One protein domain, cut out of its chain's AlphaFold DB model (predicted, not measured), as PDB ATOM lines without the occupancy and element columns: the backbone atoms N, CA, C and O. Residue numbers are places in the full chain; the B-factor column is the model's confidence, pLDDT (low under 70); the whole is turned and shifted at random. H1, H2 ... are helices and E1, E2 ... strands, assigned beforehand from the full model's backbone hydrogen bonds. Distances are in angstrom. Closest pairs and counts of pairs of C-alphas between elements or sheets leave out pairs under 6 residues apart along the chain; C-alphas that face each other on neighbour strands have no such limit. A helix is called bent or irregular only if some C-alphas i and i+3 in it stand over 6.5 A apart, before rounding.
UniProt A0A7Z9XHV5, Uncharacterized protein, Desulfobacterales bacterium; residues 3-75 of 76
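AT A GLANCE: This is residues 3 to 75 of the 76 residues of an uncharacterized protein of Desulfobacterales bacterium (UniProt A0A7Z9XHV5). A small three-stranded sheet of E1, E2 and E3 has helix H1 packed over one face, and from this body a long arm reaches away, residues 55 to 75, with H2 near its far end. The arm sticks out free of the body and makes much of the length, while the body alone spans 33 by 24 by 12 A. The printed part has 73 residues with two named helices and three named strands in the order E1, E2, H1, E3, H2; the sheet runs E2, E1, E3, antiparallel throughout, and the class is mixed, helices and strands. The whole is extended, with a radius of gyration of the C-alphas of 18.2 A and spans of 55 by 28 by 17 A.

IN THESE COORDINATES: E1 is residues 3 to 9, 19.7 A long, beginning at C-alpha 3 at (51.622, 26.546, 46.584). E2 is residues 18 to 26, 20.2 A. H1 is residues 28 to 39, 18.4 A; it is irregular, with C-alphas 29 and 32 being 8.0 A apart. E3 is residues 46 to 51, 16.5 A, ending at C-alpha 51 at (49.167, 30.720, 50.263). H2 is residues 63 to 73, 16.3 A, ending at C-alpha 73 at (78.617, 29.503, 28.788).

HOW THE PARTS SIT: E1 is the inner strand, and E2 and E3 are the edge strands. E1 and E2 form a hairpin, antiparallel at 161 degrees, with N 6 and O 21 at 2.9 A and N 18 and O 8 at 2.8 A, within hydrogen-bond range. E1 and E3 are antiparallel at 159 degrees, with N 7 and O 48 at 2.8 A and N 50 and O 5 at 2.9 A, also within range. H1 is on the sheet at a height of 8.9 A, two layers, a helix on one face of a sheet. It lies over E1 and, only just, over E3, with 3 of its C-alphas; on the local plane it is slantwise to E1 at 32 degrees, only just. The closest C-alphas of H1 and E3 are those of Ala 38 and Tyr 47, 6.2 A apart. E2, H1 and E3 form a split strand-helix-strand unit, two strands running the same way with E1 between them, its crossover right-handed. H2 is not on the sheet and is apart from E1, E2 and H1. Of the O i to N i+4 pairs, 6 of 8 in H1 and 6 of 7 in H2 are within hydrogen-bond range.

THE WHOLE: The two C-alphas farthest apart are those of Asp 12 and Ser 75, 56.6 A. The printed part has no cut. The link from E3 to H2, 11 residues, is long; that from E2 to H1 is tight. Mean pLDDT of the printed part is 75.5, and residue 28 and residues 54 to 75 are under 70.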
ATOM      1  N   ASP A   3      51.460  27.500  45.501       85.12
ATOM      2  CA  ASP A   3      51.622  26.546  46.584       85.12
ATOM      3  C   ASP A   3      50.798  26.986  47.795       85.12
ATOM      4  O   ASP A   3      50.643  28.178  48.085       85.12
ATOM      5  N   TRP A   4      50.217  26.014  48.488       86.31
ATOM      6  CA  TRP A   4      49.367  26.233  49.650       86.31
ATOM      7  C   TRP A   4      49.844  25.387  50.817       86.31
ATOM      8  O   TRP A   4      50.292  24.258  50.640       86.31
ATOM      9  N   VAL A   5      49.682  25.918  52.021       89.94
ATOM     10  CA  VAL A   5      49.896  25.188  53.266       89.94
ATOM     11  C   VAL A   5      48.596  25.127  54.054       89.94
ATOM     12  O   VAL A   5      47.866  26.117  54.170       89.94
ATOM     13  N   ILE A   6      48.301  23.949  54.593       90.25
ATOM     14  CA  ILE A   6      47.219  23.739  55.548       90.25
ATOM     15  C   ILE A   6      47.837  23.739  56.943       90.25
ATOM     16  O   ILE A   6      48.659  22.884  57.270       90.25
ATOM     17  N   LEU A   7      47.434  24.704  57.762       91.44
ATOM     18  CA  LEU A   7      47.862  24.852  59.147       91.44
ATOM     19  C   LEU A   7      46.723  24.457  60.084       91.44
ATOM     20  O   LEU A   7      45.585  24.891  59.890       91.44
ATOM     21  N   ARG A   8      47.032  23.687  61.126       92.50
ATOM     22  CA  ARG A   8      46.145  23.437  62.266       92.50
ATOM     23  C   ARG A   8      46.633  24.241  63.459       92.50
ATOM     24  O   ARG A   8      47.791  24.148  63.837       92.50
ATOM     25  N   PHE A   9      45.725  24.959  64.096       93.31
ATOM     26  CA  PHE A   9      45.927  25.629  65.373       93.31
ATOM     27  C   PHE A   9      45.232  24.800  66.459       93.31
ATOM     28  O   PHE A   9      43.994  24.809  66.510       93.31
ATOM     29  N   PRO A  10      45.983  24.046  67.284       93.19
ATOM     30  CA  PRO A  10      45.413  23.265  68.378       93.19
ATOM     31  C   PRO A  10      44.685  24.172  69.383       93.19
ATOM     32  O   PRO A  10      45.112  25.301  69.623       93.19
ATOM     33  N   PHE A  11      43.576  23.709  69.969       92.00
ATOM     34  CA  PHE A  11      42.837  24.514  70.956       92.00
ATOM     35  C   PHE A  11      43.563  24.630  72.297       92.00
ATOM     36  O   PHE A  11      43.433  25.641  72.982       92.00
ATOM     37  N   ASP A  12      44.330  23.608  72.650       93.38
ATOM     38  CA  ASP A  12      45.180  23.539  73.833       93.38
ATOM     39  C   ASP A  12      46.438  24.408  73.705       93.38
ATOM     40  O   ASP A  12      46.934  24.914  74.710       93.38
ATOM     41  N   ASN A  13      46.941  24.619  72.483       92.12
ATOM     42  CA  ASN A  13      48.120  25.447  72.236       92.12
ATOM     43  C   ASN A  13      48.046  26.220  70.902       92.12
ATOM     44  O   ASN A  13      48.738  25.878  69.938       92.12
ATOM     45  N   PRO A  14      47.233  27.288  70.826       89.75
ATOM     46  CA  PRO A  14      47.015  28.023  69.581       89.75
ATOM     47  C   PRO A  14      48.233  28.837  69.123       89.75
ATOM     48  O   PRO A  14      48.265  29.277  67.980       89.75
ATOM     49  N   GLU A  15      49.246  29.049  69.966       92.38
ATOM     50  CA  GLU A  15      50.459  29.792  69.587       92.38
ATOM     51  C   GLU A  15      51.449  28.953  68.769       92.38
ATOM     52  O   GLU A  15      52.394  29.486  68.189       92.38
ATOM     53  N   ARG A  16      51.241  27.632  68.707       91.62
ATOM     54  CA  ARG A  16      52.114  26.701  67.989       91.62
ATOM     55  C   ARG A  16      51.327  25.959  66.911       91.62
ATOM     56  O   ARG A  16      50.877  24.841  67.155       91.62
ATOM     57  N   PRO A  17      51.138  26.568  65.726       90.75
ATOM     58  CA  PRO A  17      50.454  25.902  64.634       90.75
ATOM     59  C   PRO A  17      51.254  24.702  64.121       90.75
ATOM     60  O   PRO A  17      52.478  24.738  64.010       90.75
ATOM     61  N   GLU A  18      50.534  23.649  63.763       90.75
ATOM     62  CA  GLU A  18      51.057  22.452  63.117       90.75
ATOM     63  C   GLU A  18      50.853  22.561  61.604       90.75
ATOM     64  O   GLU A  18      49.755  22.877  61.136       90.75
ATOM     65  N   VAL A  19      51.893  22.261  60.824       90.31
ATOM     66  CA  VAL A  19      51.750  22.073  59.376       90.31
ATOM     67  C   VAL A  19      51.150  20.697  59.136       90.31
ATOM     68  O   VAL A  19      51.735  19.684  59.510       90.31
ATOM     69  N   ILE A  20      49.978  20.672  58.514       90.19
ATOM     70  CA  ILE A  20      49.269  19.438  58.183       90.19
ATOM     71  C   ILE A  20      49.732  18.914  56.832       90.19
ATOM     72  O   ILE A  20      50.100  17.750  56.710       90.19
ATOM     73  N   GLU A  21      49.723  19.778  55.818       88.44
ATOM     74  CA  GLU A  21      50.058  19.399  54.450       88.44
ATOM     75  C   GLU A  21      50.517  20.624  53.652       88.44
ATOM     76  O   GLU A  21      50.018  21.737  53.856       88.44
ATOM     77  N   VAL A  22      51.460  20.407  52.736       87.62
ATOM     78  CA  VAL A  22      51.899  21.389  51.738       87.62
ATOM     79  C   VAL A  22      51.494  20.867  50.369       87.62
ATOM     80  O   VAL A  22      51.818  19.739  50.005       87.62
ATOM     81  N   LEU A  23      50.782  21.690  49.610       84.44
ATOM     82  CA  LEU A  23      50.230  21.331  48.316       84.44
ATOM     83  C   LEU A  23      50.815  22.252  47.249       84.44
ATOM     84  O   LEU A  23      50.530  23.449  47.229       84.44
ATOM     85  N   ALA A  24      51.629  21.678  46.368       83.19
ATOM     86  CA  ALA A  24      52.309  22.416  45.312       83.19
ATOM     87  C   ALA A  24      51.429  22.589  44.065       83.19
ATOM     88  O   ALA A  24      50.648  21.706  43.705       83.19
ATOM     89  N   ASN A  25      51.599  23.715  43.374       79.88
ATOM     90  CA  ASN A  25      50.972  24.065  42.102       79.88
ATOM     91  C   ASN A  25      49.440  23.946  42.082       79.88
ATOM     92  O   ASN A  25      48.840  23.704  41.034       79.88
ATOM     93  N   VAL A  26      48.774  24.173  43.216       76.75
ATOM     94  CA  VAL A  26      47.317  24.051  43.297       76.75
ATOM     95  C   VAL A  26      46.634  25.265  42.645       76.75
ATOM     96  O   VAL A  26      47.002  26.420  42.904       76.75
ATOM     97  N   PRO A  27      45.626  25.043  41.785       74.19
ATOM     98  CA  PRO A  27      44.779  26.109  41.257       74.19
ATOM     99  C   PRO A  27      43.929  26.802  42.344       74.19
ATOM    100  O   PRO A  27      43.434  26.170  43.274       74.19
ATOM    101  N   ILE A  28      43.721  28.119  42.229       65.62
ATOM    102  CA  ILE A  28      42.979  28.929  43.225       65.62
ATOM    103  C   ILE A  28      41.512  28.486  43.389       65.62
ATOM    104  O   ILE A  28      40.918  28.668  44.454       65.62
ATOM    105  N   ASP A  29      40.912  27.906  42.354       72.75
ATOM    106  CA  ASP A  29      39.534  27.407  42.317       72.75
ATOM    107  C   ASP A  29      39.322  26.130  43.153       72.75
ATOM    108  O   ASP A  29      38.186  25.774  43.468       72.75
ATOM    109  N   TRP A  30      40.391  25.503  43.652       79.62
ATOM    110  CA  TRP A  30      40.337  24.272  44.453       79.62
ATOM    111  C   TRP A  30      40.032  24.500  45.948       79.62
ATOM    112  O   TRP A  30      40.291  23.638  46.790       79.62
ATOM    113  N   LYS A  31      39.414  25.631  46.317       74.44
ATOM    114  CA  LYS A  31      39.088  25.975  47.721       74.44
ATOM    115  C   LYS A  31      38.299  24.890  48.459       74.44
ATOM    116  O   LYS A  31      38.513  24.696  49.653       74.44
ATOM    117  N   GLN A  32      37.378  24.198  47.786       79.75
ATOM    118  CA  GLN A  32      36.611  23.110  48.409       79.75
ATOM    119  C   GLN A  32      37.482  21.885  48.706       79.75
ATOM    120  O   GLN A  32      37.348  21.295  49.776       79.75
ATOM    121  N   TYR A  33      38.402  21.543  47.802       82.19
ATOM    122  CA  TYR A  33      39.358  20.456  48.004       82.19
ATOM    123  C   TYR A  33      40.283  20.748  49.190       82.19
ATOM    124  O   TYR A  33      40.408  19.916  50.084       82.19
ATOM    125  N   LEU A  34      40.835  21.967  49.259       80.81
ATOM    126  CA  LEU A  34      41.699  22.397  50.364       80.81
ATOM    127  C   LEU A  34      40.973  22.317  51.720       80.81
ATOM    128  O   LEU A  34      41.535  21.837  52.702       80.81
ATOM    129  N   LYS A  35      39.695  22.722  51.772       80.25
ATOM    130  CA  LYS A  35      38.859  22.592  52.980       80.25
ATOM    131  C   LYS A  35      38.588  21.140  53.359       80.25
ATOM    132  O   LYS A  35      38.623  20.815  54.540       80.25
ATOM    133  N   LYS A  36      38.312  20.280  52.375       84.56
ATOM    134  CA  LYS A  36      38.099  18.851  52.620       84.56
ATOM    135  C   LYS A  36      39.357  18.221  53.213       84.56
ATOM    136  O   LYS A  36      39.252  17.547  54.225       84.56
ATOM    137  N   LYS A  37      40.527  18.515  52.641       81.88
ATOM    138  CA  LYS A  37      41.821  18.037  53.139       81.88
ATOM    139  C   LYS A  37      42.111  18.473  54.567       81.88
ATOM    140  O   LYS A  37      42.473  17.646  55.392       81.88
ATOM    141  N   ALA A  38      41.843  19.737  54.885       81.56
ATOM    142  CA  ALA A  38      41.946  20.229  56.253       81.56
ATOM    143  C   ALA A  38      41.036  19.469  57.242       81.56
ATOM    144  O   ALA A  38      41.404  19.300  58.397       81.56
ATOM    145  N   GLY A  39      39.870  18.992  56.793       78.75
ATOM    146  CA  GLY A  39      38.924  18.229  57.611       78.75
ATOM    147  C   GLY A  39      39.131  16.709  57.633       78.75
ATOM    148  O   GLY A  39      38.425  16.038  58.376       78.75
ATOM    149  N   GLU A  40      40.054  16.145  56.843       85.12
ATOM    150  CA  GLU A  40      40.369  14.699  56.868       85.12
ATOM    151  C   GLU A  40      41.147  14.292  58.133       85.12
ATOM    152  O   GLU A  40      41.270  13.106  58.437       85.12
ATOM    153  N   VAL A  41      41.662  15.265  58.885       79.56
ATOM    154  CA  VAL A  41      42.427  15.035  60.108       79.56
ATOM    155  C   VAL A  41      41.491  14.954  61.314       79.56
ATOM    156  O   VAL A  41      40.814  15.923  61.654       79.56
ATOM    157  N   ASP A  42      41.520  13.823  62.020       77.94
ATOM    158  CA  ASP A  42      40.776  13.588  63.267       77.94
ATOM    159  C   ASP A  42      41.475  14.236  64.479       77.94
ATOM    160  O   ASP A  42      41.890  13.580  65.434       77.94
ATOM    161  N   LYS A  43      41.726  15.547  64.393       86.44
ATOM    162  CA  LYS A  43      42.317  16.336  65.480       86.44
ATOM    163  C   LYS A  43      41.579  17.654  65.652       86.44
ATOM    164  O   LYS A  43      41.389  18.405  64.694       86.44
ATOM    165  N   GLU A  44      41.242  17.974  66.897       87.69
ATOM    166  CA  GLU A  44      40.564  19.224  67.239       87.69
ATOM    167  C   GLU A  44      41.460  20.442  67.004       87.69
ATOM    168  O   GLU A  44      42.646  20.443  67.330       87.69
ATOM    169  N   GLY A  45      40.905  21.508  66.448       90.38
ATOM    170  CA  GLY A  45      41.632  22.751  66.239       90.38
ATOM    171  C   GLY A  45      40.997  23.605  65.156       90.38
ATOM    172  O   GLY A  45      40.009  23.225  64.525       90.38
ATOM    173  N   ARG A  46      41.573  24.786  64.932       90.19
ATOM    174  CA  ARG A  46      41.185  25.657  63.817       90.19
ATOM    175  C   ARG A  46      42.103  25.407  62.638       90.19
ATOM    176  O   ARG A  46      43.317  25.437  62.797       90.19
ATOM    177  N   TYR A  47      41.525  25.224  61.461       90.69
ATOM    178  CA  TYR A  47      42.294  25.019  60.242       90.69
ATOM    179  C   TYR A  47      42.328  26.291  59.404       90.69
ATOM    180  O   TYR A  47      41.291  26.906  59.145       90.69
ATOM    181  N   VAL A  48      43.526  26.673  58.970       88.56
ATOM    182  CA  VAL A  48      43.766  27.820  58.095       88.56
ATOM    183  C   VAL A  48      44.509  27.336  56.862       88.56
ATOM    184  O   VAL A  48      45.494  26.613  56.953       88.56
ATOM    185  N   ILE A  49      44.020  27.752  55.702       87.81
ATOM    186  CA  ILE A  49      44.650  27.484  54.416       87.81
ATOM    187  C   ILE A  49      45.326  28.783  53.994       87.81
ATOM    188  O   ILE A  49      44.645  29.790  53.789       87.81
ATOM    189  N   ALA A  50      46.650  28.765  53.896       85.19
ATOM    190  CA  ALA A  50      47.451  29.929  53.550       85.19
ATOM    191  C   ALA A  50      48.209  29.687  52.247       85.19
ATOM    192  O   ALA A  50      48.630  28.571  51.946       85.19
ATOM    193  N   ASN A  51      48.354  30.747  51.464       83.94
ATOM    194  CA  ASN A  51      49.167  30.720  50.263       83.94
ATOM    195  C   ASN A  51      50.641  30.864  50.652       83.94
ATOM    196  O   ASN A  51      50.968  31.729  51.466       83.94
ATOM    197  N   ILE A  52      51.516  30.027  50.095       81.94
ATOM    198  CA  ILE A  52      52.957  30.158  50.300       81.94
ATOM    199  C   ILE A  52      53.460  31.196  49.303       81.94
ATOM    200  O   ILE A  52      53.552  30.938  48.102       81.94
ATOM    201  N   LEU A  53      53.772  32.382  49.815       72.81
ATOM    202  CA  LEU A  53      54.473  33.403  49.055       72.81
ATOM    203  C   LEU A  53      55.969  33.144  49.200       72.81
ATOM    204  O   LEU A  53      56.547  33.350  50.263       72.81
ATOM    205  N   TYR A  54      56.590  32.675  48.123       64.06
ATOM    206  CA  TYR A  54      58.040  32.682  48.019       64.06
ATOM    207  C   TYR A  54      58.469  34.125  47.761       64.06
ATOM    208  O   TYR A  54      58.377  34.612  46.633       64.06
ATOM    209  N   GLU A  55      58.889  34.839  48.804       52.97
ATOM    210  CA  GLU A  55      59.612  36.093  48.606       52.97
ATOM    211  C   GLU A  55      60.925  35.764  47.890       52.97
ATOM    212  O   GLU A  55      61.824  35.124  48.439       52.97
ATOM    213  N   TYR A  56      61.000  36.164  46.620       45.09
ATOM    214  CA  TYR A  56      62.122  35.895  45.718       45.09
ATOM    215  C   TYR A  56      63.468  36.408  46.271       45.09
ATOM    216  O   TYR A  56      64.520  35.919  45.871       45.09
ATOM    217  N   GLU A  57      63.446  37.359  47.208       45.97
ATOM    218  CA  GLU A  57      64.638  38.024  47.749       45.97
ATOM    219  C   GLU A  57      65.428  37.188  48.774       45.97
ATOM    220  O   GLU A  57      66.603  37.466  48.992       45.97
ATOM    221  N   TYR A  58      64.853  36.130  49.358       45.03
ATOM    222  CA  TYR A  58      65.555  35.289  50.347       45.03
ATOM    223  C   TYR A  58      66.132  33.980  49.785       45.03
ATOM    224  O   TYR A  58      66.869  33.288  50.487       45.03
ATOM    225  N   PHE A  59      65.809  33.615  48.538       45.72
ATOM    226  CA  PHE A  59      66.109  32.284  47.987       45.72
ATOM    227  C   PHE A  59      67.265  32.243  46.976       45.72
ATOM    228  O   PHE A  59      67.552  31.185  46.420       45.72
ATOM    229  N   TYR A  60      67.957  33.363  46.754       47.59
ATOM    230  CA  TYR A  60      69.133  33.417  45.881       47.59
ATOM    231  C   TYR A  60      70.374  33.876  46.656       47.59
ATOM    232  O   TYR A  60      70.839  34.997  46.465       47.59
ATOM    233  N   PRO A  61      70.944  33.028  47.536       46.09
ATOM    234  CA  PRO A  61      72.303  33.249  47.996       46.09
ATOM    235  C   PRO A  61      73.206  33.165  46.761       46.09
ATOM    236  O   PRO A  61      73.145  32.196  46.002       46.09
ATOM    237  N   GLU A  62      74.008  34.201  46.552       53.72
ATOM    238  CA  GLU A  62      74.830  34.545  45.376       53.72
ATOM    239  C   GLU A  62      75.578  33.373  44.692       53.72
ATOM    240  O   GLU A  62      75.914  33.439  43.512       53.72
ATOM    241  N   ALA A  63      75.767  32.249  45.386       54.72
ATOM    242  CA  ALA A  63      76.363  31.013  44.882       54.72
ATOM    243  C   ALA A  63      75.669  30.398  43.644       54.72
ATOM    244  O   ALA A  63      76.325  29.716  42.857       54.72
ATOM    245  N   MET A  64      74.365  30.621  43.435       53.62
ATOM    246  CA  MET A  64      73.659  30.080  42.256       53.62
ATOM    247  C   MET A  64      73.833  30.936  40.990       53.62
ATOM    248  O   MET A  64      73.657  30.420  39.886       53.62
ATOM    249  N   GLU A  65      74.238  32.204  41.112       57.53
ATOM    250  CA  GLU A  65      74.479  33.077  39.953       57.53
ATOM    251  C   GLU A  65      75.741  32.653  39.184       57.53
ATOM    252  O   GLU A  65      75.769  32.679  37.952       57.53
ATOM    253  N   GLU A  66      76.771  32.176  39.892       60.53
ATOM    254  CA  GLU A  66      77.964  31.602  39.262       60.53
ATOM    255  C   GLU A  66      77.655  30.299  38.524       60.53
ATOM    256  O   GLU A  66      78.148  30.086  37.416       60.53
ATOM    257  N   ILE A  67      76.804  29.443  39.101       58.84
ATOM    258  CA  ILE A  67      76.386  28.185  38.470       58.84
ATOM    259  C   ILE A  67      75.586  28.482  37.198       58.84
ATOM    260  O   ILE A  67      75.846  27.871  36.163       58.84
ATOM    261  N   TYR A  68      74.681  29.463  37.230       56.19
ATOM    262  CA  TYR A  68      73.887  29.842  36.060       56.19
ATOM    263  C   TYR A  68      74.754  30.424  34.932       56.19
ATOM    264  O   TYR A  68      74.669  29.965  33.795       56.19
ATOM    265  N   LYS A  69      75.679  31.343  35.252       62.03
ATOM    266  CA  LYS A  69      76.648  31.895  34.281       62.03
ATOM    267  C   LYS A  69      77.564  30.826  33.683       62.03
ATOM    268  O   LYS A  69      78.026  30.970  32.551       62.03
ATOM    269  N   LYS A  70      77.855  29.765  34.437       59.75
ATOM    270  CA  LYS A  70      78.677  28.649  33.966       59.75
ATOM    271  C   LYS A  70      77.908  27.752  32.993       59.75
ATOM    272  O   LYS A  70      78.426  27.455  31.923       59.75
ATOM    273  N   VAL A  71      76.661  27.410  33.313       54.66
ATOM    274  CA  VAL A  71      75.788  26.591  32.452       54.66
ATOM    275  C   VAL A  71      75.422  27.321  31.150       54.66
ATOM    276  O   VAL A  71      75.373  26.701  30.088       54.66
ATOM    277  N   GLU A  72      75.233  28.642  31.198       53.44
ATOM    278  CA  GLU A  72      74.942  29.460  30.012       53.44
ATOM    279  C   GLU A  72      76.148  29.555  29.056       53.44
ATOM    280  O   GLU A  72      75.978  29.527  27.839       53.44
ATOM    281  N   LYS A  73      77.380  29.568  29.590       56.38
ATOM    282  CA  LYS A  73      78.617  29.503  28.788       56.38
ATOM    283  C   LYS A  73      78.875  28.138  28.151       56.38
ATOM    284  O   LYS A  73      79.503  28.091  27.103       56.38
ATOM    285  N   GLU A  74      78.438  27.051  28.780       52.22
ATOM    286  CA  GLU A  74      78.616  25.681  28.268       52.22
ATOM    287  C   GLU A  74      77.559  25.288  27.217       52.22
ATOM    288  O   GLU A  74      77.659  24.223  26.612       52.22
ATOM    289  N   SER A  75      76.555  26.145  26.989       45.12
ATOM    290  CA  SER A  75      75.459  25.923  26.033       45.12
ATOM    291  C   SER A  75      75.615  26.696  24.707       45.12
ATOM    292  O   SER A  75      74.684  26.694  23.898       45.12
TER     293      SER A  75